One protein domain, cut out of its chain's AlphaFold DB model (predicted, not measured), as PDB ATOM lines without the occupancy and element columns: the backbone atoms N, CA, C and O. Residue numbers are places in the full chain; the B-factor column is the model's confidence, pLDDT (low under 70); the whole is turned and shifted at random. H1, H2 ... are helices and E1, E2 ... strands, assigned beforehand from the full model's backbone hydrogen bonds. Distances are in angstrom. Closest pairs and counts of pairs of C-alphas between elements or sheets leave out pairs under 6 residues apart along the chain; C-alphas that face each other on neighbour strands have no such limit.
ATOM      1  N   ILE A   6     -71.146  20.935 -76.796       95.81
ATOM      2  CA  ILE A   6     -71.928  21.501 -77.905       95.81
ATOM      3  C   ILE A   6     -73.260  20.757 -78.055       95.81
ATOM      4  O   ILE A   6     -74.310  21.399 -78.118       95.81
ATOM      5  N   GLU A   7     -73.237  19.421 -78.028       95.69
ATOM      6  CA  GLU A   7     -74.451  18.593 -78.051       95.69
ATOM      7  C   GLU A   7     -75.396  18.935 -76.890       95.69
ATOM      8  O   GLU A   7     -76.611  18.967 -77.071       95.69
ATOM      9  N   GLU A   8     -74.874  19.258 -75.705       95.62
ATOM     10  CA  GLU A   8     -75.704  19.658 -74.561       95.62
ATOM     11  C   GLU A   8     -76.405  21.007 -74.775       95.62
ATOM     12  O   GLU A   8     -77.592  21.132 -74.456       95.62
ATOM     13  N   TYR A   9     -75.728  21.997 -75.365       97.38
ATOM     14  CA  TYR A   9     -76.379  23.254 -75.758       97.38
ATOM     15  C   TYR A   9     -77.476  23.007 -76.797       97.38
ATOM     16  O   TYR A   9     -78.598  23.501 -76.640       97.38
ATOM     17  N   ILE A  10     -77.182  22.204 -77.824       97.19
ATOM     18  CA  ILE A  10     -78.162  21.820 -78.849       97.19
ATOM     19  C   ILE A  10     -79.356  21.116 -78.190       97.19
ATOM     20  O   ILE A  10     -80.502  21.479 -78.447       97.19
ATOM     21  N   ASN A  11     -79.114  20.203 -77.247       96.44
ATOM     22  CA  ASN A  11     -80.156  19.499 -76.504       96.44
ATOM     23  C   ASN A  11     -81.063  20.449 -75.709       96.44
ATOM     24  O   ASN A  11     -82.281  20.242 -75.681       96.44
ATOM     25  N   ILE A  12     -80.516  21.488 -75.070       97.12
ATOM     26  CA  ILE A  12     -81.325  22.519 -74.398       97.12
ATOM     27  C   ILE A  12     -82.213  23.233 -75.424       97.12
ATOM     28  O   ILE A  12     -83.429  23.323 -75.227       97.12
ATOM     29  N   ILE A  13     -81.639  23.688 -76.539       97.56
ATOM     30  CA  ILE A  13     -82.380  24.389 -77.597       97.56
ATOM     31  C   ILE A  13     -83.502  23.497 -78.161       97.56
ATOM     32  O   ILE A  13     -84.652  23.937 -78.261       97.56
ATOM     33  N   THR A  14     -83.207  22.228 -78.445       96.81
ATOM     34  CA  THR A  14     -84.165  21.243 -78.963       96.81
ATOM     35  C   THR A  14     -85.265  20.919 -77.944       96.81
ATOM     36  O   THR A  14     -86.430  20.766 -78.321       96.81
ATOM     37  N   LYS A  15     -84.963  20.872 -76.637       97.19
ATOM     38  CA  LYS A  15     -85.986  20.721 -75.580       97.19
ATOM     39  C   LYS A  15     -86.955  21.904 -75.563       97.19
ATOM     40  O   LYS A  15     -88.169  21.686 -75.562       97.19
ATOM     41  N   ILE A  16     -86.436  23.134 -75.627       97.19
ATOM     42  CA  ILE A  16     -87.252  24.357 -75.706       97.19
ATOM     43  C   ILE A  16     -88.151  24.312 -76.948       97.19
ATOM     44  O   ILE A  16     -89.359  24.548 -76.850       97.19
ATOM     45  N   GLN A  17     -87.583  23.945 -78.100       95.81
ATOM     46  CA  GLN A  17     -88.320  23.768 -79.351       95.81
ATOM     47  C   GLN A  17     -89.462  22.772 -79.201       95.81
ATOM     48  O   GLN A  17     -90.612  23.123 -79.468       95.81
ATOM     49  N   ARG A  18     -89.178  21.547 -78.753       95.75
ATOM     50  CA  ARG A  18     -90.193  20.495 -78.589       95.75
ATOM     51  C   ARG A  18     -91.309  20.939 -77.646       95.75
ATOM     52  O   ARG A  18     -92.480  20.739 -77.961       95.75
ATOM     53  N   GLU A  19     -90.965  21.603 -76.542       95.62
ATOM     54  CA  GLU A  19     -91.949  22.126 -75.589       95.62
ATOM     55  C   GLU A  19     -92.852  23.204 -76.210       95.62
ATOM     56  O   GLU A  19     -94.063  23.230 -75.975       95.62
ATOM     57  N   LYS A  20     -92.296  24.118 -77.010       94.69
ATOM     58  CA  LYS A  20     -93.090  25.187 -77.633       94.69
ATOM     59  C   LYS A  20     -93.928  24.670 -78.792       94.69
ATOM     60  O   LYS A  20     -95.066  25.121 -78.939       94.69
ATOM     61  N   VAL A  21     -93.402  23.730 -79.572       94.62
ATOM     62  CA  VAL A  21     -94.120  23.072 -80.671       94.62
ATOM     63  C   VAL A  21     -95.309  22.276 -80.138       94.62
ATOM     64  O   VAL A  21     -96.410  22.474 -80.643       94.62
ATOM     65  N   SER A  22     -95.140  21.472 -79.080       93.38
ATOM     66  CA  SER A  22     -96.238  20.668 -78.511       93.38
ATOM     67  C   SER A  22     -97.387  21.514 -77.957       93.38
ATOM     68  O   SER A  22     -98.543  21.107 -78.004       93.38
ATOM     69  N   LYS A  23     -97.087  22.731 -77.490       90.31
ATOM     70  CA  LYS A  23     -98.073  23.720 -77.023       90.31
ATOM     71  C   LYS A  23     -98.622  24.616 -78.145       90.31
ATOM     72  O   LYS A  23     -99.236  25.646 -77.851       90.31
ATOM     73  N   THR A  24     -98.302  24.361 -79.413       92.06
ATOM     74  CA  THR A  24     -98.736  25.198 -80.548       92.06
ATOM     75  C   THR A  24     -99.831  24.491 -81.343       92.06
ATOM     76  O   THR A  24     -99.631  23.340 -81.724       92.06
ATOM     77  N   PRO A  25    -100.962  25.162 -81.637       87.94
ATOM     78  CA  PRO A  25    -102.011  24.592 -82.478       87.94
ATOM     79  C   PRO A  25    -101.470  24.152 -83.842       87.94
ATOM     80  O   PRO A  25    -100.718  24.890 -84.485       87.94
ATOM     81  N   SER A  26    -101.863  22.961 -84.289       86.56
ATOM     82  CA  SER A  26    -101.506  22.430 -85.604       86.56
ATOM     83  C   SER A  26    -102.305  23.105 -86.734       86.56
ATOM     84  O   SER A  26    -103.282  23.822 -86.510       86.56
ATOM     85  N   GLY A  27    -101.873  22.894 -87.981       86.50
ATOM     86  CA  GLY A  27    -102.578  23.371 -89.175       86.50
ATOM     87  C   GLY A  27    -102.169  24.773 -89.642       86.50
ATOM     88  O   GLY A  27    -101.057  25.235 -89.388       86.50
ATOM     89  N   LYS A  28    -103.075  25.453 -90.363       81.00
ATOM     90  CA  LYS A  28    -102.783  26.685 -91.132       81.00
ATOM     91  C   LYS A  28    -102.185  27.832 -90.302       81.00
ATOM     92  O   LYS A  28    -101.464  28.660 -90.847       81.00
ATOM     93  N   ASN A  29    -102.436  27.864 -88.991       88.94
ATOM     94  CA  ASN A  29    -101.955  28.926 -88.101       88.94
ATOM     95  C   ASN A  29    -100.650  28.594 -87.363       88.94
ATOM     96  O   ASN A  29    -100.098  29.476 -86.703       88.94
ATOM     97  N   PHE A  30    -100.122  27.371 -87.499       93.44
ATOM     98  CA  PHE A  30     -98.953  26.914 -86.745       93.44
ATOM     99  C   PHE A  30     -97.759  27.868 -86.878       93.44
ATOM    100  O   PHE A  30     -97.232  28.339 -85.870       93.44
ATOM    101  N   ARG A  31     -97.365  28.202 -88.118       93.12
ATOM    102  CA  ARG A  31     -96.205  29.069 -88.405       93.12
ATOM    103  C   ARG A  31     -96.354  30.442 -87.753       93.12
ATOM    104  O   ARG A  31     -95.435  30.910 -87.097       93.12
ATOM    105  N   LYS A  32     -97.537  31.054 -87.846       94.19
ATOM    106  CA  LYS A  32     -97.807  32.349 -87.209       94.19
ATOM    107  C   LYS A  32     -97.670  32.263 -85.687       94.19
ATOM    108  O   LYS A  32     -96.978  33.086 -85.090       94.19
ATOM    109  N   SER A  33     -98.285  31.258 -85.068       94.94
ATOM    110  CA  SER A  33     -98.260  31.086 -83.614       94.94
ATOM    111  C   SER A  33     -96.860  30.777 -83.077       94.94
ATOM    112  O   SER A  33     -96.461  31.345 -82.059       94.94
ATOM    113  N   ILE A  34     -96.089  29.913 -83.746       95.75
ATOM    114  CA  ILE A  34     -94.736  29.575 -83.289       95.75
ATOM    115  C   ILE A  34     -93.757  30.738 -83.499       95.75
ATOM    116  O   ILE A  34     -92.988  31.048 -82.588       95.75
ATOM    117  N   SER A  35     -93.851  31.461 -84.623       95.50
ATOM    118  CA  SER A  35     -93.041  32.659 -84.869       95.50
ATOM    119  C   SER A  35     -93.303  33.747 -83.828       95.50
ATOM    120  O   SER A  35     -92.356  34.387 -83.377       95.50
ATOM    121  N   GLN A  36     -94.552  33.922 -83.380       94.56
ATOM    122  CA  GLN A  36     -94.881  34.850 -82.290       94.56
ATOM    123  C   GLN A  36     -94.227  34.441 -80.964       94.56
ATOM    124  O   GLN A  36     -93.633  35.285 -80.294       94.56
ATOM    125  N   LYS A  37     -94.272  33.150 -80.605       94.56
ATOM    126  CA  LYS A  37     -93.634  32.630 -79.379       94.56
ATOM    127  C   LYS A  37     -92.120  32.850 -79.369       94.56
ATOM    128  O   LYS A  37     -91.557  33.178 -78.331       94.56
ATOM    129  N   TYR A  38     -91.479  32.695 -80.523       96.06
ATOM    130  CA  TYR A  38     -90.044  32.922 -80.700       96.06
ATOM    131  C   TYR A  38     -89.679  34.381 -81.009       96.06
ATOM    132  O   TYR A  38     -88.498  34.700 -81.119       96.06
ATOM    133  N   LYS A  39     -90.674  35.272 -81.134       95.31
ATOM    134  CA  LYS A  39     -90.513  36.679 -81.542       95.31
ATOM    135  C   LYS A  39     -89.704  36.835 -82.836       95.31
ATOM    136  O   LYS A  39     -88.889  37.749 -82.973       95.31
ATOM    137  N   LEU A  40     -89.931  35.926 -83.780       95.62
ATOM    138  CA  LEU A  40     -89.269  35.934 -85.079       95.62
ATOM    139  C   LEU A  40     -89.783  37.090 -85.932       95.62
ATOM    140  O   LEU A  40     -90.950  37.476 -85.842       95.62
ATOM    141  N   SER A  41     -88.905  37.642 -86.771       92.31
ATOM    142  CA  SER A  41     -89.258  38.802 -87.599       92.31
ATOM    143  C   SER A  41     -90.047  38.398 -88.836       92.31
ATOM    144  O   SER A  41     -90.928  39.137 -89.271       92.31
ATOM    145  N   LYS A  42     -89.735  37.229 -89.402       93.81
ATOM    146  CA  LYS A  42     -90.397  36.675 -90.582       93.81
ATOM    147  C   LYS A  42     -90.902  35.267 -90.274       93.81
ATOM    148  O   LYS A  42     -90.315  34.546 -89.473       93.81
ATOM    149  N   LEU A  43     -91.974  34.844 -90.946       92.50
ATOM    150  CA  LEU A  43     -92.503  33.481 -90.786       92.50
ATOM    151  C   LEU A  43     -91.487  32.416 -91.227       92.50
ATOM    152  O   LEU A  43     -91.332  31.410 -90.543       92.50
ATOM    153  N   ILE A  44     -90.751  32.687 -92.310       94.44
ATOM    154  CA  ILE A  44     -89.705  31.801 -92.842       94.44
ATOM    155  C   ILE A  44     -88.534  31.602 -91.869       94.44
ATOM    156  O   ILE A  44     -87.834  30.597 -91.942       94.44
ATOM    157  N   ASP A  45     -88.324  32.518 -90.917       95.94
ATOM    158  CA  ASP A  45     -87.243  32.379 -89.935       95.94
ATOM    159  C   ASP A  45     -87.454  31.150 -89.044       95.94
ATOM    160  O   ASP A  45     -86.486  30.608 -88.521       95.94
ATOM    161  N   TRP A  46     -88.698  30.680 -88.891       96.12
ATOM    162  CA  TRP A  46     -88.968  29.431 -88.186       96.12
ATOM    163  C   TRP A  46     -88.452  28.219 -88.967       96.12
ATOM    164  O   TRP A  46     -87.852  27.322 -88.382       96.12
ATOM    165  N   ASP A  47     -88.661  28.197 -90.285       95.19
ATOM    166  CA  ASP A  47     -88.143  27.142 -91.157       95.19
ATOM    167  C   ASP A  47     -86.613  27.143 -91.153       95.19
ATOM    168  O   ASP A  47     -85.994  26.103 -90.947       95.19
ATOM    169  N   HIS A  48     -86.002  28.325 -91.276       96.88
ATOM    170  CA  HIS A  48     -84.553  28.469 -91.165       96.88
ATOM    171  C   HIS A  48     -84.027  28.011 -89.804       96.88
ATOM    172  O   HIS A  48     -83.028  27.302 -89.757       96.88
ATOM    173  N   TYR A  49     -84.694  28.386 -88.710       97.19
ATOM    174  CA  TYR A  49     -84.329  27.943 -87.367       97.19
ATOM    175  C   TYR A  49     -84.319  26.414 -87.274       97.19
ATOM    176  O   TYR A  49     -83.319  25.850 -86.845       97.19
ATOM    177  N   LEU A  50     -85.378  25.740 -87.737       95.62
ATOM    178  CA  LEU A  50     -85.446  24.277 -87.726       95.62
ATOM    179  C   LEU A  50     -84.318  23.633 -88.535       95.62
ATOM    180  O   LEU A  50     -83.631  22.755 -88.020       95.62
ATOM    181  N   SER A  51     -84.109  24.083 -89.774       97.12
ATOM    182  CA  SER A  51     -83.044  23.549 -90.632       97.12
ATOM    183  C   SER A  51     -81.664  23.721 -90.004       97.12
ATOM    184  O   SER A  51     -80.810  22.849 -90.130       97.12
ATOM    185  N   VAL A  52     -81.449  24.831 -89.301       97.81
ATOM    186  CA  VAL A  52     -80.189  25.122 -88.622       97.81
ATOM    187  C   VAL A  52     -79.959  24.214 -87.415       97.81
ATOM    188  O   VAL A  52     -78.831  23.770 -87.228       97.81
ATOM    189  N   ILE A  53     -80.990  23.891 -86.623       96.88
ATOM    190  CA  ILE A  53     -80.839  22.942 -85.505       96.88
ATOM    191  C   ILE A  53     -80.451  21.551 -86.016       96.88
ATOM    192  O   ILE A  53     -79.490  20.982 -85.505       96.88
ATOM    193  N   TYR A  54     -81.107  21.047 -87.067       96.94
ATOM    194  CA  TYR A  54     -80.722  19.766 -87.673       96.94
ATOM    195  C   TYR A  54     -79.297  19.793 -88.229       96.94
ATOM    196  O   TYR A  54     -78.526  18.871 -87.991       96.94
ATOM    197  N   LEU A  55     -78.906  20.883 -88.893       98.06
ATOM    198  CA  LEU A  55     -77.548  21.025 -89.412       98.06
ATOM    199  C   LEU A  55     -76.490  21.009 -88.296       98.06
ATOM    200  O   LEU A  55     -75.398  20.472 -88.483       98.06
ATOM    201  N   LEU A  56     -76.790  21.582 -87.127       97.88
ATOM    202  CA  LEU A  56     -75.907  21.487 -85.962       97.88
ATOM    203  C   LEU A  56     -75.790  20.041 -85.457       97.88
ATOM    204  O   LEU A  56     -74.676  19.591 -85.212       97.88
ATOM    205  N   GLU A  57     -76.899  19.304 -85.357       97.06
ATOM    206  CA  GLU A  57     -76.892  17.885 -84.962       97.06
ATOM    207  C   GLU A  57     -76.087  17.020 -85.959       97.06
ATOM    208  O   GLU A  57     -75.224  16.240 -85.547       97.06
ATOM    209  N   ASP A  58     -76.289  17.216 -87.266       97.56
ATOM    210  CA  ASP A  58     -75.580  16.488 -88.327       97.56
ATOM    211  C   ASP A  58     -74.067  16.760 -88.308       97.56
ATOM    212  O   ASP A  58     -73.246  15.856 -88.495       97.56
ATOM    213  N   THR A  59     -73.676  18.014 -88.065       97.94
ATOM    214  CA  THR A  59     -72.259  18.403 -88.012       97.94
ATOM    215  C   THR A  59     -71.563  17.898 -86.747       97.94
ATOM    216  O   THR A  59     -70.405  17.480 -86.839       97.94
ATOM    217  N   GLU A  60     -72.247  17.835 -85.598       97.25
ATOM    218  CA  GLU A  60     -71.726  17.152 -84.402       97.25
ATOM    219  C   GLU A  60     -71.539  15.650 -84.641       97.25
ATOM    220  O   GLU A  60     -70.494  15.100 -84.286       97.25
ATOM    221  N   LEU A  61     -72.488  14.990 -85.315       95.94
ATOM    222  CA  LEU A  61     -72.368  13.570 -85.650       95.94
ATOM    223  C   LEU A  61     -71.163  13.301 -86.567       95.94
ATOM    224  O   LEU A  61     -70.415  12.342 -86.346       95.94
ATOM    225  N   ALA A  62     -70.940  14.163 -87.563       95.88
ATOM    226  CA  ALA A  62     -69.770  14.087 -88.434       95.88
ATOM    227  C   ALA A  62     -68.457  14.276 -87.653       95.88
ATOM    228  O   ALA A  62     -67.525  13.487 -87.830       95.88
ATOM    229  N   LYS A  63     -68.390  15.269 -86.753       95.75
ATOM    230  CA  LYS A  63     -67.220  15.483 -85.885       95.75
ATOM    231  C   LYS A  63     -66.962  14.289 -84.980       95.75
ATOM    232  O   LYS A  63     -65.828  13.836 -84.907       95.75
ATOM    233  N   LYS A  64     -67.996  13.733 -84.347       95.06
ATOM    234  CA  LYS A  64     -67.875  12.538 -83.506       95.06
ATOM    235  C   LYS A  64     -67.268  11.367 -84.278       95.06
ATOM    236  O   LYS A  64     -66.283  10.789 -83.833       95.06
ATOM    237  N   ASN A  65     -67.790  11.078 -85.471       93.88
ATOM    238  CA  ASN A  65     -67.219  10.040 -86.329       93.88
ATOM    239  C   ASN A  65     -65.759  10.340 -86.705       93.88
ATOM    240  O   ASN A  65     -64.939   9.429 -86.801       93.88
ATOM    241  N   PHE A  66     -65.418  11.608 -86.928       92.94
ATOM    242  CA  PHE A  66     -64.041  12.005 -87.189       92.94
ATOM    243  C   PHE A  66     -63.133  11.824 -85.966       92.94
ATOM    244  O   PHE A  66     -62.023  11.341 -86.136       92.94
ATOM    245  N   TYR A  67     -63.574  12.130 -84.745       91.19
ATOM    246  CA  TYR A  67     -62.779  11.856 -83.540       91.19
ATOM    247  C   TYR A  67     -62.545  10.361 -83.315       91.19
ATOM    248  O   TYR A  67     -61.454   9.972 -82.907       91.19
ATOM    249  N   ASP A  68     -63.545   9.528 -83.605       90.56
ATOM    250  CA  ASP A  68     -63.452   8.082 -83.391       90.56
ATOM    251  C   ASP A  68     -62.498   7.400 -84.390       90.56
ATOM    252  O   ASP A  68     -61.809   6.442 -84.041       90.56
ATOM    253  N   PHE A  69     -62.451   7.884 -85.637       89.75
ATOM    254  CA  PHE A  69     -61.780   7.181 -86.742       89.75
ATOM    255  C   PHE A  69     -60.716   8.001 -87.487       89.75
ATOM    256  O   PHE A  69     -60.012   7.481 -88.354       89.75
ATOM    257  N   GLY A  70     -60.602   9.293 -87.191       88.62
ATOM    258  CA  GLY A  70     -59.709  10.227 -87.868       88.62
ATOM    259  C   GLY A  70     -59.944  10.309 -89.377       88.62
ATOM    260  O   GLY A  70     -61.019   9.993 -89.908       88.62
ATOM    261  N   ILE A  71     -58.888  10.724 -90.078       88.06
ATOM    262  CA  ILE A  71     -58.854  10.784 -91.545       88.06
ATOM    263  C   ILE A  71     -58.824   9.380 -92.161       88.06
ATOM    264  O   ILE A  71     -59.372   9.188 -93.239       88.06
ATOM    265  N   SER A  72     -58.225   8.402 -91.476       85.25
ATOM    266  CA  SER A  72     -58.108   7.021 -91.962       85.25
ATOM    267  C   SER A  72     -59.458   6.323 -92.108       85.25
ATOM    268  O   SER A  72     -59.599   5.462 -92.965       85.25
ATOM    269  N   GLY A  73     -60.450   6.717 -91.309       87.00
ATOM    270  CA  GLY A  73     -61.783   6.138 -91.378       87.00
ATOM    271  C   GLY A  73     -61.927   4.814 -90.635       87.00
ATOM    272  O   GLY A  73     -60.978   4.308 -90.039       87.00
ATOM    273  N   PRO A  74     -63.167   4.296 -90.564       87.19
ATOM    274  CA  PRO A  74     -63.475   3.075 -89.827       87.19
ATOM    275  C   PRO A  74     -63.025   1.811 -90.566       87.19
ATOM    276  O   PRO A  74     -63.107   0.711 -90.013       87.19
ATOM    277  N   THR A  75     -62.619   1.934 -91.832       82.88
ATOM    278  CA  THR A  75     -62.210   0.791 -92.640       82.88
ATOM    279  C   THR A  75     -60.795   0.351 -92.267       82.88
ATOM    280  O   THR A  75     -59.983   1.102 -91.736       82.88
ATOM    281  N   LYS A  76     -60.498  -0.930 -92.509       77.56
ATOM    282  CA  LYS A  76     -59.153  -1.491 -92.287       77.56
ATOM    283  C   LYS A  76     -58.226  -1.278 -93.487       77.56
ATOM    284  O   LYS A  76     -57.069  -1.686 -93.429       77.56
ATOM    285  N   TYR A  77     -58.751  -0.730 -94.580       81.62
ATOM    286  CA  TYR A  77     -58.023  -0.561 -95.826       81.62
ATOM    287  C   TYR A  77     -57.402   0.828 -95.858       81.62
ATOM    288  O   TYR A  77     -58.074   1.818 -95.593       81.62
ATOM    289  N   ASP A  78     -56.122   0.898 -96.207       81.00
ATOM    290  CA  ASP A  78     -55.443   2.174 -96.398       81.00
ATOM    291  C   ASP A  78     -55.772   2.738 -97.789       81.00
ATOM    292  O   ASP A  78     -54.991   2.624 -98.733       81.00
ATOM    293  N   GLU A  79     -56.989   3.266 -97.939       84.62
ATOM    294  CA  GLU A  79     -57.504   3.782 -99.208       84.62
ATOM    295  C   GLU A  79     -57.437   5.316 -99.224       84.62
ATOM    296  O   GLU A  79     -58.034   6.013 -98.399       84.62
ATOM    297  N   MET A  80     -56.671   5.868-100.166       84.81
ATOM    298  CA  MET A  80     -56.433   7.310-100.232       84.81
ATOM    299  C   MET A  80     -57.698   8.097-100.583       84.81
ATOM    300  O   MET A  80     -57.886   9.194-100.054       84.81
ATOM    301  N   GLY A  81     -58.564   7.574-101.453       86.81
ATOM    302  CA  GLY A  81     -59.842   8.193-101.802       86.81
ATOM    303  C   GLY A  81     -60.744   8.407-100.584       86.81
ATOM    304  O   GLY A  81     -61.264   9.510-100.401       86.81
ATOM    305  N   GLU A  82     -60.860   7.412 -99.703       88.31
ATOM    306  CA  GLU A  82     -61.587   7.520 -98.435       88.31
ATOM    307  C   GLU A  82     -61.009   8.639 -97.563       88.31
ATOM    308  O   GLU A  82     -61.759   9.507 -97.106       88.31
ATOM    309  N   LYS A  83     -59.683   8.696 -97.402       87.50
ATOM    310  CA  LYS A  83     -59.026   9.770 -96.640       87.50
ATOM    311  C   LYS A  83     -59.365  11.160 -97.182       87.50
ATOM    312  O   LYS A  83     -59.657  12.072 -96.406       87.50
ATOM    313  N   TYR A  84     -59.381  11.323 -98.506       87.12
ATOM    314  CA  TYR A  84     -59.798  12.568 -99.155       87.12
ATOM    315  C   TYR A  84     -61.267  12.903 -98.877       87.12
ATOM    316  O   TYR A  84     -61.574  14.031 -98.487       87.12
ATOM    317  N   LEU A  85     -62.174  11.936 -99.040       89.56
ATOM    318  CA  LEU A  85     -63.600  12.133 -98.766       89.56
ATOM    319  C   LEU A  85     -63.839  12.536 -97.312       89.56
ATOM    320  O   LEU A  85     -64.614  13.457 -97.051       89.56
ATOM    321  N   ARG A  86     -63.145  11.900 -96.366       91.00
ATOM    322  CA  ARG A  86     -63.252  12.210 -94.937       91.00
ATOM    323  C   ARG A  86     -62.699  13.587 -94.611       91.00
ATOM    324  O   ARG A  86     -63.356  14.335 -93.893       91.00
ATOM    325  N   LEU A  87     -61.551  13.950 -95.184       89.12
ATOM    326  CA  LEU A  87     -60.982  15.289 -95.054       89.12
ATOM    327  C   LEU A  87     -61.950  16.368 -95.560       89.12
ATOM    328  O   LEU A  87     -62.254  17.324 -94.847       89.12
ATOM    329  N   TYR A  88     -62.464  16.220 -96.779       90.50
ATOM    330  CA  TYR A  88     -63.417  17.186 -97.321       90.50
ATOM    331  C   TYR A  88     -64.723  17.200 -96.527       90.50
ATOM    332  O   TYR A  88     -65.272  18.272 -96.278       90.50
ATOM    333  N   GLY A  89     -65.182  16.033 -96.073       94.00
ATOM    334  CA  GLY A  89     -66.359  15.882 -95.228       94.00
ATOM    335  C   GLY A  89     -66.238  16.654 -93.916       94.00
ATOM    336  O   GLY A  89     -67.107  17.476 -93.622       94.00
ATOM    337  N   ILE A  90     -65.149  16.460 -93.161       95.19
ATOM    338  CA  ILE A  90     -64.963  17.138 -91.870       95.19
ATOM    339  C   ILE A  90     -64.796  18.651 -92.040       95.19
ATOM    340  O   ILE A  90     -65.437  19.423 -91.331       95.19
ATOM    341  N   LEU A  91     -64.020  19.098 -93.032       94.06
ATOM    342  CA  LEU A  91     -63.862  20.528 -93.308       94.06
ATOM    343  C   LEU A  91     -65.193  21.164 -93.714       94.06
ATOM    344  O   LEU A  91     -65.528  22.264 -93.267       94.06
ATOM    345  N   ASN A  92     -65.984  20.469 -94.534       96.00
ATOM    346  CA  ASN A  92     -67.300  20.953 -94.915       96.00
ATOM    347  C   ASN A  92     -68.264  20.986 -93.722       96.00
ATOM    348  O   ASN A  92     -68.982  21.972 -93.579       96.00
ATOM    349  N   ALA A  93     -68.236  19.985 -92.838       97.62
ATOM    350  CA  ALA A  93     -69.037  19.977 -91.616       97.62
ATOM    351  C   ALA A  93     -68.724  21.191 -90.721       97.62
ATOM    352  O   ALA A  93     -69.643  21.891 -90.299       97.62
ATOM    353  N   ILE A  94     -67.442  21.517 -90.521       97.44
ATOM    354  CA  ILE A  94     -67.018  22.711 -89.766       97.44
ATOM    355  C   ILE A  94     -67.526  24.001 -90.427       97.44
ATOM    356  O   ILE A  94     -68.065  24.887 -89.759       97.44
ATOM    357  N   SER A  95     -67.420  24.106 -91.755       96.88
ATOM    358  CA  SER A  95     -67.940  25.266 -92.486       96.88
ATOM    359  C   SER A  95     -69.463  25.392 -92.381       96.88
ATOM    360  O   SER A  95     -69.965  26.501 -92.218       96.88
ATOM    361  N   LEU A  96     -70.200  24.283 -92.472       97.94
ATOM    362  CA  LEU A  96     -71.659  24.262 -92.339       97.94
ATOM    363  C   LEU A  96     -72.096  24.650 -90.925       97.94
ATOM    364  O   LEU A  96     -73.008  25.461 -90.769       97.94
ATOM    365  N   GLN A  97     -71.400  24.151 -89.902       98.12
ATOM    366  CA  GLN A  97     -71.644  24.522 -88.513       98.12
ATOM    367  C   GLN A  97     -71.403  26.020 -88.274       98.12
ATOM    368  O   GLN A  97     -72.201  26.677 -87.604       98.12
ATOM    369  N   LYS A  98     -70.358  26.602 -88.874       97.88
ATOM    370  CA  LYS A  98     -70.111  28.052 -88.824       97.88
ATOM    371  C   LYS A  98     -71.299  28.849 -89.383       97.88
ATOM    372  O   LYS A  98     -71.766  29.787 -88.737       97.88
ATOM    373  N   GLU A  99     -71.798  28.481 -90.563       97.56
ATOM    374  CA  GLU A  99     -72.948  29.157 -91.188       97.56
ATOM    375  C   GLU A  99     -74.238  28.974 -90.372       97.56
ATOM    376  O   GLU A  99     -75.000  29.925 -90.198       97.56
ATOM    377  N   ALA A 100     -74.448  27.788 -89.793       98.12
ATOM    378  CA  ALA A 100     -75.555  27.503 -88.882       98.12
ATOM    379  C   ALA A 100     -75.562  28.461 -87.674       98.12
ATOM    380  O   ALA A 100     -76.577  29.095 -87.372       98.12
ATOM    381  N   ILE A 101     -74.409  28.647 -87.027       98.06
ATOM    382  CA  ILE A 101     -74.254  29.560 -85.885       98.06
ATOM    383  C   ILE A 101     -74.508  31.014 -86.289       98.06
ATOM    384  O   ILE A 101     -75.270  31.715 -85.615       98.06
ATOM    385  N   LEU A 102     -73.939  31.468 -87.409       97.75
ATOM    386  CA  LEU A 102     -74.192  32.817 -87.927       97.75
ATOM    387  C   LEU A 102     -75.677  33.036 -88.235       97.75
ATOM    388  O   LEU A 102     -76.211  34.111 -87.946       97.75
ATOM    389  N   LYS A 103     -76.366  32.009 -88.743       97.62
ATOM    390  CA  LYS A 103     -77.802  32.084 -89.004       97.62
ATOM    391  C   LYS A 103     -78.622  32.200 -87.719       97.62
ATOM    392  O   LYS A 103     -79.564  32.990 -87.690       97.62
ATOM    393  N   LEU A 104     -78.260  31.498 -86.641       97.38
ATOM    394  CA  LEU A 104     -78.910  31.684 -85.332       97.38
ATOM    395  C   LEU A 104     -78.696  33.101 -84.786       97.38
ATOM    396  O   LEU A 104     -79.650  33.723 -84.315       97.38
ATOM    397  N   ILE A 105     -77.474  33.628 -84.885       96.69
ATOM    398  CA  ILE A 105     -77.140  35.003 -84.473       96.69
ATOM    399  C   ILE A 105     -78.003  36.013 -85.240       96.69
ATOM    400  O   ILE A 105     -78.551  36.933 -84.629       96.69
ATOM    401  N   GLU A 106     -78.179  35.823 -86.551       96.31
ATOM    402  CA  GLU A 106     -79.056  36.650 -87.390       96.31
ATOM    403  C   GLU A 106     -80.528  36.550 -86.952       96.31
ATOM    404  O   GLU A 106     -81.155  37.577 -86.675       96.31
ATOM    405  N   ILE A 107     -81.067  35.328 -86.839       96.44
ATOM    406  CA  ILE A 107     -82.474  35.062 -86.481       96.44
ATOM    407  C   ILE A 107     -82.831  35.712 -85.139       96.44
ATOM    408  O   ILE A 107     -83.867  36.374 -85.018       96.44
ATOM    409  N   PHE A 108     -81.961  35.567 -84.137       95.44
ATOM    410  CA  PHE A 108     -82.182  36.107 -82.793       95.44
ATOM    411  C   PHE A 108     -81.628  37.523 -82.591       95.44
ATOM    412  O   PHE A 108     -81.705  38.053 -81.476       95.44
ATOM    413  N   LYS A 109     -81.126  38.159 -83.659       94.06
ATOM    414  CA  LYS A 109     -80.594  39.531 -83.666       94.06
ATOM    415  C   LYS A 109     -79.568  39.763 -82.556       94.06
ATOM    416  O   LYS A 109     -79.663  40.726 -81.792       94.06
ATOM    417  N   ILE A 110     -78.618  38.845 -82.429       93.00
ATOM    418  CA  ILE A 110     -77.484  39.007 -81.522       93.00
ATOM    419  C   ILE A 110     -76.518  40.020 -82.155       93.00
ATOM    420  O   ILE A 110     -76.253  39.989 -83.358       93.00
ATOM    421  N   ASN A 111     -76.039  40.969 -81.349       90.44
ATOM    422  CA  ASN A 111     -75.213  42.079 -81.821       90.44
ATOM    423  C   ASN A 111     -73.883  41.594 -82.420       90.44
ATOM    424  O   ASN A 111     -73.419  40.491 -82.149       90.44
ATOM    425  N   ASN A 112     -73.230  42.469 -83.190       90.56
ATOM    426  CA  ASN A 112     -71.884  42.254 -83.730       90.56
ATOM    427  C   ASN A 112     -71.748  41.118 -84.765       90.56
ATOM    428  O   ASN A 112     -70.629  40.680 -85.018       90.56
ATOM    429  N   LEU A 113     -72.832  40.704 -85.440       89.75
ATOM    430  CA  LEU A 113     -72.811  39.649 -86.472       89.75
ATOM    431  C   LEU A 113     -71.667  39.807 -87.493       89.75
ATOM    432  O   LEU A 113     -70.975  38.841 -87.793       89.75
ATOM    433  N   LYS A 114     -71.420  41.028 -87.995       91.12
ATOM    434  CA  LYS A 114     -70.321  41.294 -88.947       91.12
ATOM    435  C   LYS A 114     -68.939  40.996 -88.354       91.12
ATOM    436  O   LYS A 114     -68.092  40.429 -89.038       91.12
ATOM    437  N   LYS A 115     -68.714  41.383 -87.095       93.38
ATOM    438  CA  LYS A 115     -67.455  41.133 -86.385       93.38
ATOM    439  C   LYS A 115     -67.274  39.634 -86.148       93.38
ATOM    440  O   LYS A 115     -66.248  39.097 -86.542       93.38
ATOM    441  N   LEU A 116     -68.301  38.964 -85.624       92.06
ATOM    442  CA  LEU A 116     -68.285  37.520 -85.363       92.06
ATOM    443  C   LEU A 116     -68.061  36.704 -86.645       92.06
ATOM    444  O   LEU A 116     -67.262  35.776 -86.664       92.06
ATOM    445  N   SER A 117     -68.713  37.085 -87.747       92.75
ATOM    446  CA  SER A 117     -68.505  36.462 -89.059       92.75
ATOM    447  C   SER A 117     -67.058  36.597 -89.538       92.75
ATOM    448  O   SER A 117     -66.482  35.623 -90.033       92.75
ATOM    449  N   LYS A 118     -66.443  37.772 -89.344       93.88
ATOM    450  CA  LYS A 118     -65.033  38.002 -89.677       93.88
ATOM    451  C   LYS A 118     -64.096  37.174 -88.794       93.88
ATOM    452  O   LYS A 118     -63.176  36.563 -89.325       93.88
ATOM    453  N   GLU A 119     -64.344  37.127 -87.487       93.88
ATOM    454  CA  GLU A 119     -63.550  36.344 -86.529       93.88
ATOM    455  C   GLU A 119     -63.601  34.848 -86.848       93.88
ATOM    456  O   GLU A 119     -62.556  34.222 -87.006       93.88
ATOM    457  N   LEU A 120     -64.798  34.292 -87.060       94.62
ATOM    458  CA  LEU A 120     -64.963  32.890 -87.445       94.62
ATOM    459  C   LEU A 120     -64.306  32.574 -88.795       94.62
ATOM    460  O   LEU A 120     -63.709  31.516 -88.964       94.62
ATOM    461  N   SER A 121     -64.396  33.484 -89.767       93.38
ATOM    462  CA  SER A 121     -63.791  33.277 -91.092       93.38
ATOM    463  C   SER A 121     -62.264  33.372 -91.079       93.38
ATOM    464  O   SER A 121     -61.623  32.875 -92.001       93.38
ATOM    465  N   ALA A 122     -61.684  33.983 -90.043       94.00
ATOM    466  CA  ALA A 122     -60.242  34.072 -89.840       94.00
ATOM    467  C   ALA A 122     -59.653  32.847 -89.115       94.00
ATOM    468  O   ALA A 122     -58.434  32.755 -88.972       94.00
ATOM    469  N   LEU A 123     -60.485  31.901 -88.663       94.25
ATOM    470  CA  LEU A 123     -59.999  30.675 -88.037       94.25
ATOM    471  C   LEU A 123     -59.238  29.820 -89.044       94.25
ATOM    472  O   LEU A 123     -59.680  29.629 -90.181       94.25
ATOM    473  N   LYS A 124     -58.110  29.257 -88.604       91.88
ATOM    474  CA  LYS A 124     -57.217  28.473 -89.462       91.88
ATOM    475  C   LYS A 124     -57.941  27.325 -90.151       91.88
ATOM    476  O   LYS A 124     -57.753  27.154 -91.347       91.88
ATOM    477  N   ILE A 125     -58.814  26.594 -89.452       92.25
ATOM    478  CA  ILE A 125     -59.574  25.494 -90.064       92.25
ATOM    479  C   ILE A 125     -60.552  25.958 -91.154       92.25
ATOM    480  O   ILE A 125     -60.775  25.240 -92.125       92.25
ATOM    481  N   ILE A 126     -61.090  27.179 -91.052       94.06
ATOM    482  CA  ILE A 126     -61.972  27.761 -92.074       94.06
ATOM    483  C   ILE A 126     -61.168  28.244 -93.278       94.06
ATOM    484  O   ILE A 126     -61.535  27.959 -94.419       94.06
ATOM    485  N   ILE A 127     -60.049  28.930 -93.037       89.12
ATOM    486  CA  ILE A 127     -59.095  29.296 -94.092       89.12
ATOM    487  C   ILE A 127     -58.656  28.031 -94.831       89.12
ATOM    488  O   ILE A 127     -58.692  27.978 -96.060       89.12
ATOM    489  N   PHE A 128     -58.329  26.991 -94.072       87.06
ATOM    490  CA  PHE A 128     -57.883  25.721 -94.597       87.06
ATOM    491  C   PHE A 128     -58.968  25.026 -95.436       87.06
ATOM    492  O   PHE A 128     -58.711  24.637 -96.577       87.06
ATOM    493  N   ARG A 129     -60.209  24.964 -94.943       89.44
ATOM    494  CA  ARG A 129     -61.360  24.500 -95.729       89.44
ATOM    495  C   ARG A 129     -61.478  25.245 -97.052       89.44
ATOM    496  O   ARG A 129     -61.736  24.616 -98.073       89.44
ATOM    497  N   ASN A 130     -61.312  26.566 -97.050       86.25
ATOM    498  CA  ASN A 130     -61.414  27.364 -98.270       86.25
ATOM    499  C   ASN A 130     -60.290  27.033 -99.261       86.25
ATOM    500  O   ASN A 130     -60.576  26.851-100.438       86.25
ATOM    501  N   ILE A 131     -59.053  26.861 -98.790       81.50
ATOM    502  CA  ILE A 131     -57.930  26.404 -99.626       81.50
ATOM    503  C   ILE A 131     -58.237  25.028-100.242       81.50
ATOM    504  O   ILE A 131     -58.095  24.844-101.453       81.50
ATOM    505  N   ALA A 132     -58.706  24.083 -99.422       79.62
ATOM    506  CA  ALA A 132     -59.037  22.726 -99.848       79.62
ATOM    507  C   ALA A 132     -60.201  22.690-100.860       79.62
ATOM    508  O   ALA A 132     -60.148  21.928-101.825       79.62
ATOM    509  N   ALA A 133     -61.229  23.524-100.663       73.69
ATOM    510  CA  ALA A 133     -62.408  23.615-101.528       73.69
ATOM    511  C   ALA A 133     -62.143  24.357-102.848       73.69
ATOM    512  O   ALA A 133     -62.757  24.037-103.861       73.69
ATOM    513  N   SER A 134     -61.209  25.313-102.874       62.53
ATOM    514  CA  SER A 134     -60.787  26.005-104.104       62.53
ATOM    515  C   SER A 134     -59.958  25.120-105.048       62.53
ATOM    516  O   SER A 134     -59.384  25.634-106.009       62.53
ATOM    517  N   HIS A 135     -59.854  23.812-104.761       59.66
ATOM    518  CA  HIS A 135     -59.027  22.833-105.474       59.66
ATOM    519  C   HIS A 135     -57.614  23.328-105.749       59.66
ATOM    520  O   HIS A 135     -57.007  22.958-106.741       59.66
ATOM    521  N   THR A 136     -57.117  24.188-104.861       58.75
ATOM    522  CA  THR A 136     -55.745  24.656-104.835       58.75
ATOM    523  C   THR A 136     -55.188  25.268-106.132       58.75
ATOM    524  O   THR A 136     -53.986  25.481-106.206       58.75
ATOM    525  N   ILE A 174     -55.472  18.948 -87.541       88.75
ATOM    526  CA  ILE A 174     -56.918  19.142 -87.684       88.75
ATOM    527  C   ILE A 174     -57.613  19.054 -86.334       88.75
ATOM    528  O   ILE A 174     -58.481  19.875 -86.076       88.75
ATOM    529  N   ILE A 175     -57.233  18.104 -85.479       90.44
ATOM    530  CA  ILE A 175     -57.878  17.929 -84.177       90.44
ATOM    531  C   ILE A 175     -57.755  19.212 -83.357       90.44
ATOM    532  O   ILE A 175     -58.769  19.757 -82.935       90.44
ATOM    533  N   ASN A 176     -56.543  19.752 -83.223       92.25
ATOM    534  CA  ASN A 176     -56.319  20.987 -82.470       92.25
ATOM    535  C   ASN A 176     -57.124  22.163 -83.037       92.25
ATOM    536  O   ASN A 176     -57.665  22.968 -82.283       92.25
ATOM    537  N   GLU A 177     -57.220  22.277 -84.361       93.88
ATOM    538  CA  GLU A 177     -57.972  23.370 -84.974       93.88
ATOM    539  C   GLU A 177     -59.497  23.165 -84.912       93.88
ATOM    540  O   GLU A 177     -60.234  24.153 -84.872       93.88
ATOM    541  N   ILE A 178     -59.986  21.919 -84.841       94.81
ATOM    542  CA  ILE A 178     -61.387  21.624 -84.505       94.81
ATOM    543  C   ILE A 178     -61.665  22.003 -83.044       94.81
ATOM    544  O   ILE A 178     -62.689  22.631 -82.788       94.81
ATOM    545  N   GLU A 179     -60.774  21.694 -82.096       94.31
ATOM    546  CA  GLU A 179     -60.941  22.102 -80.689       94.31
ATOM    547  C   GLU A 179     -60.988  23.630 -80.547       94.31
ATOM    548  O   GLU A 179     -61.929  24.163 -79.961       94.31
ATOM    549  N   ASN A 180     -60.055  24.350 -81.183       94.50
ATOM    550  CA  ASN A 180     -60.062  25.819 -81.206       94.50
ATOM    551  C   ASN A 180     -61.381  26.381 -81.763       94.50
ATOM    552  O   ASN A 180     -61.906  27.386 -81.280       94.50
ATOM    553  N   PHE A 181     -61.917  25.748 -82.812       96.62
ATOM    554  CA  PHE A 181     -63.212  26.111 -83.373       96.62
ATOM    555  C   PHE A 181     -64.350  25.826 -82.382       96.62
ATOM    556  O   PHE A 181     -65.196  26.697 -82.162       96.62
ATOM    557  N   ASN A 182     -64.354  24.650 -81.751       96.19
ATOM    558  CA  ASN A 182     -65.361  24.240 -80.775       96.19
ATOM    559  C   ASN A 182     -65.430  25.199 -79.584       96.19
ATOM    560  O   ASN A 182     -66.534  25.569 -79.191       96.19
ATOM    561  N   ASP A 183     -64.293  25.653 -79.056       94.31
ATOM    562  CA  ASP A 183     -64.250  26.602 -77.937       94.31
ATOM    563  C   ASP A 183     -65.014  27.895 -78.254       94.31
ATOM    564  O   ASP A 183     -65.781  28.408 -77.432       94.31
ATOM    565  N   ILE A 184     -64.869  28.396 -79.482       95.44
ATOM    566  CA  ILE A 184     -65.590  29.582 -79.949       95.44
ATOM    567  C   ILE A 184     -67.074  29.260 -80.149       95.44
ATOM    568  O   ILE A 184     -67.936  30.034 -79.723       95.44
ATOM    569  N   ILE A 185     -67.398  28.114 -80.757       96.81
ATOM    570  CA  ILE A 185     -68.791  27.691 -80.953       96.81
ATOM    571  C   ILE A 185     -69.522  27.528 -79.619       96.81
ATOM    572  O   ILE A 185     -70.669  27.957 -79.514       96.81
ATOM    573  N   ILE A 186     -68.867  26.995 -78.589       96.00
ATOM    574  CA  ILE A 186     -69.417  26.857 -77.235       96.00
ATOM    575  C   ILE A 186     -69.823  28.223 -76.669       96.00
ATOM    576  O   ILE A 186     -70.954  28.387 -76.209       96.00
ATOM    577  N   GLN A 187     -68.948  29.230 -76.752       94.19
ATOM    578  CA  GLN A 187     -69.245  30.585 -76.262       94.19
ATOM    579  C   GLN A 187     -70.416  31.233 -77.020       94.19
ATOM    580  O   GLN A 187     -71.275  31.904 -76.432       94.19
ATOM    581  N   LEU A 188     -70.475  31.019 -78.337       96.50
ATOM    582  CA  LEU A 188     -71.559  31.530 -79.173       96.50
ATOM    583  C   LEU A 188     -72.883  30.825 -78.875       96.50
ATOM    584  O   LEU A 188     -73.903  31.496 -78.712       96.50
ATOM    585  N   LEU A 189     -72.878  29.496 -78.757       97.38
ATOM    586  CA  LEU A 189     -74.060  28.707 -78.415       97.38
ATOM    587  C   LEU A 189     -74.592  29.040 -77.033       97.38
ATOM    588  O   LEU A 189     -75.807  29.086 -76.863       97.38
ATOM    589  N   GLU A 190     -73.727  29.337 -76.070       96.12
ATOM    590  CA  GLU A 190     -74.158  29.833 -74.769       96.12
ATOM    591  C   GLU A 190     -74.959  31.132 -74.909       96.12
ATOM    592  O   GLU A 190     -76.099  31.218 -74.447       96.12
ATOM    593  N   SER A 191     -74.392  32.114 -75.615       96.12
ATOM    594  CA  SER A 191     -75.026  33.417 -75.845       96.12
ATOM    595  C   SER A 191     -76.349  33.279 -76.608       96.12
ATOM    596  O   SER A 191     -77.345  33.936 -76.288       96.12
ATOM    597  N   ILE A 192     -76.383  32.395 -77.610       97.88
ATOM    598  CA  ILE A 192     -77.586  32.067 -78.380       97.88
ATOM    599  C   ILE A 192     -78.634  31.408 -77.484       97.88
ATOM    600  O   ILE A 192     -79.789  31.833 -77.484       97.88
ATOM    601  N   THR A 193     -78.248  30.405 -76.701       98.19
ATOM    602  CA  THR A 193     -79.154  29.660 -75.820       98.19
ATOM    603  C   THR A 193     -79.774  30.590 -74.786       98.19
ATOM    604  O   THR A 193     -80.996  30.615 -74.628       98.19
ATOM    605  N   GLU A 194     -78.966  31.442 -74.153       97.75
ATOM    606  CA  GLU A 194     -79.451  32.464 -73.229       97.75
ATOM    607  C   GLU A 194     -80.440  33.423 -73.907       97.75
ATOM    608  O   GLU A 194     -81.512  33.720 -73.363       97.75
ATOM    609  N   LYS A 195     -80.124  33.892 -75.121       97.69
ATOM    610  CA  LYS A 195     -81.014  34.763 -75.896       97.69
ATOM    611  C   LYS A 195     -82.340  34.072 -76.218       97.69
ATOM    612  O   LYS A 195     -83.390  34.706 -76.068       97.69
ATOM    613  N   ILE A 196     -82.313  32.802 -76.619       97.75
ATOM    614  CA  ILE A 196     -83.506  31.992 -76.895       97.75
ATOM    615  C   ILE A 196     -84.358  31.876 -75.633       97.75
ATOM    616  O   ILE A 196     -85.536  32.230 -75.678       97.75
ATOM    617  N   ILE A 197     -83.775  31.468 -74.501       98.19
ATOM    618  CA  ILE A 197     -84.493  31.313 -73.224       98.19
ATOM    619  C   ILE A 197     -85.171  32.626 -72.824       98.19
ATOM    620  O   ILE A 197     -86.378  32.661 -72.560       98.19
ATOM    621  N   ASN A 198     -84.415  33.728 -72.843       97.12
ATOM    622  CA  ASN A 198     -84.918  35.056 -72.498       97.12
ATOM    623  C   ASN A 198     -86.046  35.529 -73.426       97.12
ATOM    624  O   ASN A 198     -86.957  36.231 -72.981       97.12
ATOM    625  N   THR A 199     -85.994  35.151 -74.703       95.94
ATOM    626  CA  THR A 199     -86.979  35.545 -75.717       95.94
ATOM    627  C   THR A 199     -88.252  34.710 -75.612       95.94
ATOM    628  O   THR A 199     -89.346  35.268 -75.508       95.94
ATOM    629  N   VAL A 200     -88.101  33.386 -75.602       96.69
ATOM    630  CA  VAL A 200     -89.179  32.390 -75.692       96.69
ATOM    631  C   VAL A 200     -89.974  32.260 -74.391       96.69
ATOM    632  O   VAL A 200     -91.169  31.952 -74.422       96.69
ATOM    633  N   TYR A 201     -89.332  32.491 -73.244       97.00
ATOM    634  CA  TYR A 201     -89.959  32.431 -71.920       97.00
ATOM    635  C   TYR A 201     -90.031  33.805 -71.248       97.00
ATOM    636  O   TYR A 201     -90.060  33.896 -70.023       97.00
ATOM    637  N   SER A 202     -90.099  34.897 -72.022       94.50
ATOM    638  CA  SER A 202     -90.129  36.253 -71.451       94.50
ATOM    639  C   SER A 202     -91.279  36.494 -70.461       94.50
ATOM    640  O   SER A 202     -91.165  37.365 -69.606       94.50
ATOM    641  N   THR A 203     -92.372  35.734 -70.571       93.94
ATOM    642  CA  THR A 203     -93.558  35.813 -69.700       93.94
ATOM    643  C   THR A 203     -93.726  34.603 -68.771       93.94
ATOM    644  O   THR A 203     -94.574  34.631 -67.887       93.94
ATOM    645  N   GLU A 204     -92.924  33.547 -68.928       95.25
ATOM    646  CA  GLU A 204     -93.044  32.278 -68.192       95.25
ATOM    647  C   GLU A 204     -91.890  32.154 -67.183       95.25
ATOM    648  O   GLU A 204     -90.921  31.426 -67.417       95.25
ATOM    649  N   LYS A 205     -91.972  32.898 -66.068       96.00
ATOM    650  CA  LYS A 205     -90.863  33.072 -65.106       96.00
ATOM    651  C   LYS A 205     -90.275  31.752 -64.597       96.00
ATOM    652  O   LYS A 205     -89.064  31.592 -64.627       96.00
ATOM    653  N   GLU A 206     -91.112  30.803 -64.183       96.19
ATOM    654  CA  GLU A 206     -90.647  29.511 -63.651       96.19
ATOM    655  C   GLU A 206     -89.877  28.696 -64.697       96.19
ATOM    656  O   GLU A 206     -88.774  28.218 -64.439       96.19
ATOM    657  N   ARG A 207     -90.425  28.590 -65.916       95.19
ATOM    658  CA  ARG A 207     -89.769  27.885 -67.028       95.19
ATOM    659  C   ARG A 207     -88.466  28.566 -67.423       95.19
ATOM    660  O   ARG A 207     -87.475  27.881 -67.654       95.19
ATOM    661  N   LYS A 208     -88.460  29.900 -67.462       97.62
ATOM    662  CA  LYS A 208     -87.260  30.696 -67.715       97.62
ATOM    663  C   LYS A 208     -86.169  30.391 -66.687       97.62
ATOM    664  O   LYS A 208     -85.055  30.070 -67.087       97.62
ATOM    665  N   SER A 209     -86.490  30.457 -65.393       97.06
ATOM    666  CA  SER A 209     -85.531  30.176 -64.318       97.06
ATOM    667  C   SER A 209     -84.975  28.759 -64.404       97.06
ATOM    668  O   SER A 209     -83.772  28.584 -64.257       97.06
ATOM    669  N   LYS A 210     -85.819  27.768 -64.723       96.81
ATOM    670  CA  LYS A 210     -85.375  26.384 -64.921       96.81
ATOM    671  C   LYS A 210     -84.314  26.268 -66.022       96.81
ATOM    672  O   LYS A 210     -83.227  25.777 -65.758       96.81
ATOM    673  N   TYR A 211     -84.592  26.751 -67.234       97.50
ATOM    674  CA  TYR A 211     -83.625  26.633 -68.335       97.50
ATOM    675  C   TYR A 211     -82.371  27.498 -68.132       97.50
ATOM    676  O   TYR A 211     -81.305  27.143 -68.626       97.50
ATOM    677  N   LEU A 212     -82.469  28.621 -67.411       97.50
ATOM    678  CA  LEU A 212     -81.284  29.392 -67.015       97.50
ATOM    679  C   LEU A 212     -80.432  28.651 -65.973       97.50
ATOM    680  O   LEU A 212     -79.211  28.779 -66.009       97.50
ATOM    681  N   ALA A 213     -81.047  27.868 -65.082       95.44
ATOM    682  CA  ALA A 213     -80.321  26.989 -64.171       95.44
ATOM    683  C   ALA A 213     -79.619  25.856 -64.936       95.44
ATOM    684  O   ALA A 213     -78.416  25.689 -64.753       95.44
ATOM    685  N   ASP A 214     -80.314  25.187 -65.868       94.25
ATOM    686  CA  ASP A 214     -79.716  24.170 -66.755       94.25
ATOM    687  C   ASP A 214     -78.510  24.750 -67.530       94.25
ATOM    688  O   ASP A 214     -77.448  24.136 -67.628       94.25
ATOM    689  N   LEU A 215     -78.649  25.980 -68.046       95.25
ATOM    690  CA  LEU A 215     -77.572  26.705 -68.725       95.25
ATOM    691  C   LEU A 215     -76.399  27.030 -67.783       95.25
ATOM    692  O   LEU A 215     -75.241  26.942 -68.189       95.25
ATOM    693  N   SER A 216     -76.683  27.418 -66.537       93.75
ATOM    694  CA  SER A 216     -75.654  27.697 -65.529       93.75
ATOM    695  C   SER A 216     -74.873  26.447 -65.144       93.75
ATOM    696  O   SER A 216     -73.657  26.519 -64.997       93.75
ATOM    697  N   GLU A 217     -75.549  25.314 -64.987       91.50
ATOM    698  CA  GLU A 217     -74.907  24.024 -64.742       91.50
ATOM    699  C   GLU A 217     -73.999  23.640 -65.918       91.50
ATOM    700  O   GLU A 217     -72.854  23.239 -65.713       91.50
ATOM    701  N   LEU A 218     -74.445  23.855 -67.159       91.69
ATOM    702  CA  LEU A 218     -73.615  23.573 -68.329       91.69
ATOM    703  C   LEU A 218     -72.360  24.467 -68.400       91.69
ATOM    704  O   LEU A 218     -71.289  23.977 -68.764       91.69
ATOM    705  N   ARG A 219     -72.462  25.742 -67.996       91.25
ATOM    706  CA  ARG A 219     -71.300  26.644 -67.835       91.25
ATOM    707  C   ARG A 219     -70.305  26.097 -66.816       91.25
ATOM    708  O   ARG A 219     -69.108  26.082 -67.076       91.25
ATOM    709  N   ASP A 220     -70.800  25.616 -65.678       89.31
ATOM    710  CA  ASP A 220     -69.954  25.038 -64.636       89.31
ATOM    711  C   ASP A 220     -69.217  23.785 -65.131       89.31
ATOM    712  O   ASP A 220     -68.014  23.664 -64.904       89.31
ATOM    713  N   VAL A 221     -69.903  22.900 -65.864       87.06
ATOM    714  CA  VAL A 221     -69.283  21.716 -66.487       87.06
ATOM    715  C   VAL A 221     -68.209  22.117 -67.499       87.06
ATOM    716  O   VAL A 221     -67.127  21.527 -67.500       87.06
ATOM    717  N   ARG A 222     -68.477  23.123 -68.342       86.62
ATOM    718  CA  ARG A 222     -67.491  23.658 -69.296       86.62
ATOM    719  C   ARG A 222     -66.245  24.175 -68.587       86.62
ATOM    720  O   ARG A 222     -65.137  23.887 -69.025       86.62
ATOM    721  N   ASP A 223     -66.428  24.880 -67.477       86.19
ATOM    722  CA  ASP A 223     -65.337  25.435 -66.674       86.19
ATOM    723  C   ASP A 223     -64.639  24.368 -65.798       86.19
ATOM    724  O   ASP A 223     -63.849  24.705 -64.915       86.19
ATOM    725  N   GLY A 224     -64.933  23.078 -66.009       80.81
ATOM    726  CA  GLY A 224     -64.287  21.960 -65.319       80.81
ATOM    727  C   GLY A 224     -64.767  21.739 -63.885       80.81
ATOM    728  O   GLY A 224     -64.100  21.042 -63.118       80.81
ATOM    729  N   LYS A 225     -65.906  22.319 -63.489       81.56
ATOM    730  CA  LYS A 225     -66.473  22.104 -62.155       81.56
ATOM    731  C   LYS A 225     -67.219  20.775 -62.110       81.56
ATOM    732  O   LYS A 225     -68.043  20.467 -62.972       81.56
ATOM    733  N   LEU A 226     -66.952  19.999 -61.067       65.56
ATOM    734  CA  LEU A 226     -67.668  18.763 -60.771       65.56
ATOM    735  C   LEU A 226     -68.970  19.104 -60.045       65.56
ATOM    736  O   LEU A 226     -68.941  19.766 -59.006       65.56
ATOM    737  N   ILE A 227     -70.092  18.645 -60.599       62.03
ATOM    738  CA  ILE A 227     -71.419  18.766 -59.993       62.03
ATOM    739  C   ILE A 227     -71.725  17.432 -59.323       62.03
ATOM    740  O   ILE A 227     -72.042  16.444 -59.985       62.03
ATOM    741  N   ILE A 228     -71.581  17.392 -58.000       56.91
ATOM    742  CA  ILE A 228     -72.019  16.254 -57.192       56.91
ATOM    743  C   ILE A 228     -73.432  16.589 -56.724       56.91
ATOM    744  O   ILE A 228     -73.643  17.641 -56.123       56.91
ATOM    745  N   SER A 229     -74.380  15.715 -57.073       49.62
ATOM    746  CA  SER A 229     -75.827  15.823 -56.832       49.62
ATOM    747  C   SER A 229     -76.214  16.777 -55.693       49.62
ATOM    748  O   SER A 229     -75.936  16.491 -54.528       49.62
ATOM    749  N   GLY A 230     -76.899  17.870 -56.030       47.44
ATOM    750  CA  GLY A 230     -77.543  18.759 -55.065       47.44
ATOM    751  C   GLY A 230     -76.968  20.166 -55.041       47.44
ATOM    752  O   GLY A 230     -77.657  21.063 -55.489       47.44
ATOM    753  N   ASP A 231     -75.738  20.376 -54.562       48.06
ATOM    754  CA  ASP A 231     -75.285  21.742 -54.217       48.06
ATOM    755  C   ASP A 231     -73.757  21.956 -54.194       48.06
ATOM    756  O   ASP A 231     -73.287  23.076 -53.982       48.06
ATOM    757  N   ILE A 232     -72.940  20.919 -54.410       50.47
ATOM    758  CA  ILE A 232     -71.486  21.033 -54.219       50.47
ATOM    759  C   ILE A 232     -70.792  21.174 -55.573       50.47
ATOM    760  O   ILE A 232     -70.716  20.223 -56.352       50.47
ATOM    761  N   LYS A 233     -70.252  22.373 -55.825       50.44
ATOM    762  CA  LYS A 233     -69.380  22.676 -56.968       50.44
ATOM    763  C   LYS A 233     -67.923  22.603 -56.523       50.44
ATOM    764  O   LYS A 233     -67.461  23.474 -55.788       50.44
ATOM    765  N   VAL A 234     -67.193  21.589 -56.981       54.66
ATOM    766  CA  VAL A 234     -65.742  21.475 -56.751       54.66
ATOM    767  C   VAL A 234     -65.008  21.915 -58.018       54.66
ATOM    768  O   VAL A 234     -65.300  21.407 -59.098       54.66
ATOM    769  N   SER A 235     -64.083  22.871 -57.900       42.53
ATOM    770  CA  SER A 235     -63.241  23.356 -59.004       42.53
ATOM    771  C   SER A 235     -61.822  22.825 -58.830       42.53
ATOM    772  O   SER A 235     -61.229  22.993 -57.764       42.53
ATOM    773  N   PHE A 236     -61.286  22.198 -59.873       50.00
ATOM    774  CA  PHE A 236     -59.882  21.809 -59.939       50.00
ATOM    775  C   PHE A 236     -59.164  22.850 -60.802       50.00
ATOM    776  O   PHE A 236     -59.510  23.016 -61.971       50.00
TER     777      PHE A 236
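Overview. This is residues 6 to 136 and 174 to 236 of the 237 residues of an uncharacterized protein of Leptospira vanthielii (UniProt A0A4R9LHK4). Five long helices, H1, H3, H4, H7 and H8, make a bundle, helices packed lengthwise at shallow tilts, with a small two-stranded hairpin, E1 and E2, at its edge beyond H8. Short H2 lies by the end of H1 and the start of H3, H5 folds back along H4, and H6 crosses H4. The printed part has 194 residues, in the order H1 to H8, then E1 and E2, an antiparallel sheet; the class is mostly helix. It is compact, with a radius of gyration of the C-alphas of 18.9 A, and spans 56 by 47 by 35 A.

Arrangement. E1, residues 225 to 228, and E2, residues 232 to 235, form an antiparallel hairpin, their directions at 154 degrees; N 226 and O 234 are 2.9 A apart and N 234 and O 226 3.2 A, within hydrogen-bond range. H8, residues 205 to 222, has its closest C-alpha to E1 at Val 221, 7.4 A from that of Ile 227. H7, residues 174 to 200, forms a helical hairpin with H8 at a shallow tilt of 15 degrees, closest C-alphas Ile 197 and Lys 208, 6.2 A. H1, residues 6 to 22, touches H7, closest C-alphas Ile 6 and Ile 186, 6.0 A, the same way at a shallow tilt of 29 degrees. H4, residues 80 to 107, touches H7 with its residues 94 to 105 alone, closest C-alphas Ile 105 and Ile 192, 6.8 A. H3, residues 44 to 69, forms a helical hairpin with H4, closest C-alphas Thr 59 and Ala 93, 5.1 A, at a shallow tilt of 34 degrees, only just short of steep. H2, residues 30 to 37, touches H3 about perpendicular at 83 degrees, closest C-alphas Ser 35 and Trp 46, 6.2 A. H5, residues 113 to 121, touches H4, closest C-alphas Ile 105 and Leu 113, 6.7 A. H6, residues 124 to 133, touches H4 at a steep tilt of 60 degrees, closest C-alphas Leu 91 and Arg 129, 5.3 A. H3 and H8 are apart. Every O i to N i+4 pair is within hydrogen-bond range in H1 to H6 and H8; in H7 22 of 23 are.

Along the chain. H4 is 40.5 A long, H3 37.7 A, H7 36.9 A, H8 25.5 A and H1 24.3 A. H1 begins at C-alpha 6 (-71.928, 21.501, -77.905), and E2 ends at C-alpha 235 (-63.241, 23.356, -59.004).

Size, cuts and confidence. The farthest C-alphas, of Asp 78 and Thr 203, are 57.4 A apart. Residues 137 to 173 are not printed; C-alphas 136 and 174 are 18.1 A apart across this cut. Of the links printed whole, none is long. Residues 134 to 136 and 226 to 236 have pLDDT under 70.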